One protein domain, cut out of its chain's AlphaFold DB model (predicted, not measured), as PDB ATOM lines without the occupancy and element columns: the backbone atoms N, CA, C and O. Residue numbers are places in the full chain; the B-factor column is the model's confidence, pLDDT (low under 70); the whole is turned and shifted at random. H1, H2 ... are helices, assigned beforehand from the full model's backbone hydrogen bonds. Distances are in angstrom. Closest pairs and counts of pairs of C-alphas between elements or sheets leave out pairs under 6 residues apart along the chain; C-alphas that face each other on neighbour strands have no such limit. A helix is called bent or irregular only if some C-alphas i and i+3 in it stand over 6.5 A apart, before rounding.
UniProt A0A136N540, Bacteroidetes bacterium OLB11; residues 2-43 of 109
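This is residues 2 to 43 of the 109 residues of a protein of Bacteroidetes bacterium OLB11 (UniProt A0A136N540). One long helix, H2, makes nearly the whole length of the model, and a short helix, H1, meets its first end at a corner, as the short foot of an L. Most of H2 sticks out with nothing beside it: residues 22 to 33 and 36 to 42 stand free, the latter including 36 to 41 of H2. The printed part has 42 residues with two named helices, H1 then H2, and no named strand; the class is all helix. The whole is extended, with a radius of gyration of the C-alphas of 14.6 A, and is a rod spanning 43 by 16 by 10 A.

H2, residues 15 to 41, touches H1, residues 8 to 13, only at the corner by their link, with 4 pairs of C-alphas within 8 A. H2 touches H1 with residues 17 to 18 alone. The closest C-alphas are those of Gln 11 and Ser 17, 4.9 A apart. The two helices run opposite ways at a steep tilt of 55 degrees, and their centres are 21.0 A apart. In H2 every O i to N i+4 pair is within hydrogen-bond range; in H1 it is 1 of 2, and 1 of 3 for O i to N i+3.

H2 begins with C-alpha 15 at (-22.751, 48.194, -49.915) and ends with C-alpha 41 at (-43.689, 30.957, -21.934), 39.0 A from first to last C-alpha. H1 has six residues, 8.6 A from first to last C-alpha, and begins with C-alpha 8 at (-14.394, 44.095, -42.317). Neither helix is bent.

The C-alphas of Gln 13 and Ser 42, the two farthest apart, are 43.4 A apart. The link from H1 to H2 is tight, with one residue, Lys 14. The printed part has no cut. The mean pLDDT of the printed part is 89.4, and residues 2 to 3 are under 70.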
ATOM      1  N   LYS A   2     -11.026  35.455 -48.414       57.28
ATOM      2  CA  LYS A   2     -10.724  36.872 -48.734       57.28
ATOM      3  C   LYS A   2     -11.908  37.702 -49.280       57.28
ATOM      4  O   LYS A   2     -11.857  38.919 -49.219       57.28
ATOM      5  N   TYR A   3     -12.977  37.053 -49.753       67.38
ATOM      6  CA  TYR A   3     -14.138  37.700 -50.387       67.38
ATOM      7  C   TYR A   3     -15.449  37.568 -49.594       67.38
ATOM      8  O   TYR A   3     -16.524  37.746 -50.152       67.38
ATOM      9  N   SER A   4     -15.379  37.223 -48.306       85.19
ATOM     10  CA  SER A   4     -16.579  37.121 -47.467       85.19
ATOM     11  C   SER A   4     -17.164  38.503 -47.161       85.19
ATOM     12  O   SER A   4     -16.410  39.426 -46.849       85.19
ATOM     13  N   SER A   5     -18.496  38.621 -47.153       85.00
ATOM     14  CA  SER A   5     -19.204  39.818 -46.672       85.00
ATOM     15  C   SER A   5     -18.949  40.119 -45.192       85.00
ATOM     16  O   SER A   5     -19.140  41.252 -44.771       85.00
ATOM     17  N   PHE A   6     -18.473  39.132 -44.426       85.31
ATOM     18  CA  PHE A   6     -18.101  39.274 -43.015       85.31
ATOM     19  C   PHE A   6     -16.649  39.732 -42.809       85.31
ATOM     20  O   PHE A   6     -16.202  39.900 -41.677       85.31
ATOM     21  N   ASN A   7     -15.873  39.914 -43.883       89.00
ATOM     22  CA  ASN A   7     -14.556  40.526 -43.770       89.00
ATOM     23  C   ASN A   7     -14.710  42.051 -43.689       89.00
ATOM     24  O   ASN A   7     -15.173  42.665 -44.648       89.00
ATOM     25  N   LEU A   8     -14.271  42.657 -42.583       84.12
ATOM     26  CA  LEU A   8     -14.394  44.095 -42.317       84.12
ATOM     27  C   LEU A   8     -13.832  44.986 -43.436       84.12
ATOM     28  O   LEU A   8     -14.425  46.020 -43.740       84.12
ATOM     29  N   SER A   9     -12.722  44.600 -44.076       83.38
ATOM     30  CA  SER A   9     -12.140  45.412 -45.153       83.38
ATOM     31  C   SER A   9     -13.028  45.423 -46.399       83.38
ATOM     32  O   SER A   9     -13.274  46.485 -46.966       83.38
ATOM     33  N   THR A  10     -13.592  44.272 -46.770       78.75
ATOM     34  CA  THR A  10     -14.553  44.138 -47.877       78.75
ATOM     35  C   THR A  10     -15.902  44.777 -47.536       78.75
ATOM     36  O   THR A  10     -16.485  45.478 -48.362       78.75
ATOM     37  N   GLN A  11     -16.383  44.584 -46.307       82.81
ATOM     38  CA  GLN A  11     -17.652  45.116 -45.811       82.81
ATOM     39  C   GLN A  11     -17.675  46.646 -45.811       82.81
ATOM     40  O   GLN A  11     -18.652  47.257 -46.237       82.81
ATOM     41  N   ASN A  12     -16.595  47.292 -45.374       83.31
ATOM     42  CA  ASN A  12     -16.536  48.753 -45.341       83.31
ATOM     43  C   ASN A  12     -16.479  49.378 -46.743       83.31
ATOM     44  O   ASN A  12     -16.854  50.537 -46.915       83.31
ATOM     45  N   GLN A  13     -16.085  48.606 -47.756       86.38
ATOM     46  CA  GLN A  13     -15.964  49.076 -49.136       86.38
ATOM     47  C   GLN A  13     -17.199  48.775 -49.997       86.38
ATOM     48  O   GLN A  13     -17.472  49.527 -50.928       86.38
ATOM     49  N   LYS A  14     -17.962  47.714 -49.696       91.88
ATOM     50  CA  LYS A  14     -19.086  47.249 -50.527       91.88
ATOM     51  C   LYS A  14     -20.428  47.358 -49.814       91.88
ATOM     52  O   LYS A  14     -20.613  46.817 -48.723       91.88
ATOM     53  N   VAL A  15     -21.390  48.022 -50.453       92.50
ATOM     54  CA  VAL A  15     -22.751  48.194 -49.915       92.50
ATOM     55  C   VAL A  15     -23.449  46.842 -49.765       92.50
ATOM     56  O   VAL A  15     -24.078  46.594 -48.742       92.50
ATOM     57  N   GLU A  16     -23.273  45.940 -50.725       93.06
ATOM     58  CA  GLU A  16     -23.864  44.600 -50.737       93.06
ATOM     59  C   GLU A  16     -23.414  43.798 -49.515       93.06
ATOM     60  O   GLU A  16     -24.225  43.172 -48.835       93.06
ATOM     61  N   SER A  17     -22.125  43.880 -49.176       92.12
ATOM     62  CA  SER A  17     -21.585  43.231 -47.983       92.12
ATOM     63  C   SER A  17     -22.177  43.818 -46.698       92.12
ATOM     64  O   SER A  17     -22.492  43.060 -45.784       92.12
ATOM     65  N   ARG A  18     -22.409  45.137 -46.633       92.44
ATOM     66  CA  ARG A  18     -23.107  45.754 -45.490       92.44
ATOM     67  C   ARG A  18     -24.561  45.310 -45.376       92.44
ATOM     68  O   ARG A  18     -25.005  45.070 -44.259       92.44
ATOM     69  N   ILE A  19     -25.280  45.178 -46.492       94.44
ATOM     70  CA  ILE A  19     -26.674  44.701 -46.503       94.44
ATOM     71  C   ILE A  19     -26.746  43.276 -45.949       94.44
ATOM     72  O   ILE A  19     -27.561  43.008 -45.071       94.44
ATOM     73  N   VAL A  20     -25.858  42.383 -46.401       94.19
ATOM     74  CA  VAL A  20     -25.797  40.995 -45.911       94.19
ATOM     75  C   VAL A  20     -25.591  40.956 -44.395       94.19
ATOM     76  O   VAL A  20     -26.336  40.273 -43.698       94.19
ATOM     77  N   VAL A  21     -24.628  41.723 -43.872       93.38
ATOM     78  CA  VAL A  21     -24.360  41.769 -42.424       93.38
ATOM     79  C   VAL A  21     -25.514  42.417 -41.653       93.38
ATOM     80  O   VAL A  21     -25.845  41.970 -40.560       93.38
ATOM     81  N   ALA A  22     -26.171  43.442 -42.200       94.56
ATOM     82  CA  ALA A  22     -27.328  44.059 -41.554       94.56
ATOM     83  C   ALA A  22     -28.505  43.076 -41.420       94.56
ATOM     84  O   ALA A  22     -29.097  42.980 -40.347       94.56
ATOM     85  N   LEU A  23     -28.810  42.312 -42.475       96.56
ATOM     86  CA  LEU A  23     -29.852  41.280 -42.447       96.56
ATOM     87  C   LEU A  23     -29.521  40.153 -41.462       96.56
ATOM     88  O   LEU A  23     -30.406  39.671 -40.753       96.56
ATOM     89  N   GLU A  24     -28.250  39.754 -41.386       95.19
ATOM     90  CA  GLU A  24     -27.782  38.759 -40.422       95.19
ATOM     91  C   GLU A  24     -27.974  39.253 -38.980       95.19
ATOM     92  O   GLU A  24     -28.622  38.568 -38.192       95.19
ATOM     93  N   ARG A  25     -27.571  40.493 -38.674       95.62
ATOM     94  CA  ARG A  25     -27.760  41.093 -37.342       95.62
ATOM     95  C   ARG A  25     -29.226  41.250 -36.948       95.62
ATOM     96  O   ARG A  25     -29.572  41.040 -35.789       95.62
ATOM     97  N   ILE A  26     -30.101  41.613 -37.889       96.75
ATOM     98  CA  ILE A  26     -31.552  41.660 -37.640       96.75
ATOM     99  C   ILE A  26     -32.072  40.252 -37.324       96.75
ATOM    100  O   ILE A  26     -32.839  40.075 -36.378       96.75
ATOM    101  N   SER A  27     -31.619  39.247 -38.075       93.44
ATOM    102  CA  SER A  27     -31.996  37.847 -37.851       93.44
ATOM    103  C   SER A  27     -31.512  37.335 -36.492       93.44
ATOM    104  O   SER A  27     -32.238  36.610 -35.812       93.44
ATOM    105  N   GLU A  28     -30.306  37.722 -36.071       95.62
ATOM    106  CA  GLU A  28     -29.759  37.403 -34.753       95.62
ATOM    107  C   GLU A  28     -30.568  38.068 -33.635       95.62
ATOM    108  O   GLU A  28     -31.002  37.381 -32.711       95.62
ATOM    109  N   ALA A  29     -30.846  39.372 -33.747       95.94
ATOM    110  CA  ALA A  29     -31.659  40.094 -32.774       95.94
ATOM    111  C   ALA A  29     -33.045  39.451 -32.618       95.94
ATOM    112  O   ALA A  29     -33.488  39.187 -31.499       95.94
ATOM    113  N   PHE A  30     -33.697  39.110 -33.733       92.31
ATOM    114  CA  PHE A  30     -34.984  38.418 -33.714       92.31
ATOM    115  C   PHE A  30     -34.894  37.039 -33.040       92.31
ATOM    116  O   PHE A  30     -35.751  36.691 -32.229       92.31
ATOM    117  N   ARG A  31     -33.830  36.267 -33.304       91.50
ATOM    118  CA  ARG A  31     -33.599  34.960 -32.666       91.50
ATOM    119  C   ARG A  31     -33.415  35.080 -31.153       91.50
ATOM    120  O   ARG A  31     -33.960  34.260 -30.417       91.50
ATOM    121  N   VAL A  32     -32.657  36.075 -30.691       93.62
ATOM    122  CA  VAL A  32     -32.436  36.325 -29.257       93.62
ATOM    123  C   VAL A  32     -33.749  36.691 -28.570       93.62
ATOM    124  O   VAL A  32     -34.065  36.121 -27.528       93.62
ATOM    125  N   LEU A  33     -34.544  37.576 -29.178       92.06
ATOM    126  CA  LEU A  33     -35.856  37.956 -28.650       92.06
ATOM    127  C   LEU A  33     -36.799  36.748 -28.561       92.06
ATOM    128  O   LEU A  33     -37.363  36.496 -27.499       92.06
ATOM    129  N   LEU A  34     -36.892  35.938 -29.623       91.44
ATOM    130  CA  LEU A  34     -37.692  34.707 -29.610       91.44
ATOM    131  C   LEU A  34     -37.244  33.722 -28.528       91.44
ATOM    132  O   LEU A  34     -38.076  33.040 -27.933       91.44
ATOM    133  N   TRP A  35     -35.939  33.611 -28.276       92.62
ATOM    134  CA  TRP A  35     -35.440  32.715 -27.239       92.62
ATOM    135  C   TRP A  35     -35.775  33.218 -25.830       92.62
ATOM    136  O   TRP A  35     -36.077  32.414 -24.948       92.62
ATOM    137  N   ASN A  36     -35.760  34.529 -25.602       92.00
ATOM    138  CA  ASN A  36     -36.168  35.083 -24.313       92.00
ATOM    139  C   ASN A  36     -37.654  34.796 -24.045       92.00
ATOM    140  O   ASN A  36     -37.973  34.193 -23.023       92.00
ATOM    141  N   GLU A  37     -38.523  35.061 -25.023       91.06
ATOM    142  CA  GLU A  37     -39.955  34.724 -24.946       91.06
ATOM    143  C   GLU A  37     -40.206  33.222 -24.756       91.06
ATOM    144  O   GLU A  37     -41.082  32.800 -23.998       91.06
ATOM    145  N   SER A  38     -39.405  32.392 -25.431       89.31
ATOM    146  CA  SER A  38     -39.443  30.929 -25.340       89.31
ATOM    147  C   SER A  38     -39.235  30.428 -23.912       89.31
ATOM    148  O   SER A  38     -39.940  29.512 -23.477       89.31
ATOM    149  N   LYS A  39     -38.300  31.038 -23.171       89.44
ATOM    150  CA  LYS A  39     -38.010  30.672 -21.779       89.44
ATOM    151  C   LYS A  39     -39.158  31.048 -20.851       89.44
ATOM    152  O   LYS A  39     -39.537  30.230 -20.018       89.44
ATOM    153  N   GLU A  40     -39.714  32.242 -21.013       89.81
ATOM    154  CA  GLU A  40     -40.792  32.743 -20.153       89.81
ATOM    155  C   GLU A  40     -42.092  31.957 -20.344       89.81
ATOM    156  O   GLU A  40     -42.753  31.591 -19.375       89.81
ATOM    157  N   ASN A  41     -42.419  31.604 -21.590       88.94
ATOM    158  CA  ASN A  41     -43.689  30.957 -21.934       88.94
ATOM    159  C   ASN A  41     -43.591  29.426 -22.081       88.94
ATOM    160  O   ASN A  41     -44.588  28.752 -22.357       88.94
ATOM    161  N   SER A  42     -42.397  28.843 -21.908       92.12
ATOM    162  CA  SER A  42     -42.140  27.412 -22.146       92.12
ATOM    163  C   SER A  42     -42.629  26.949 -23.530       92.12
ATOM    164  O   SER A  42     -43.292  25.910 -23.667       92.12
ATOM    165  N   LEU A  43     -42.339  27.760 -24.549       94.00
ATOM    166  CA  LEU A  43     -42.647  27.515 -25.960       94.00
ATOM    167  C   LEU A  43     -41.348  27.440 -26.749       94.00
ATOM    168  O   LEU A  43     -40.414  28.161 -26.441       94.00
TER     169      LEU A  43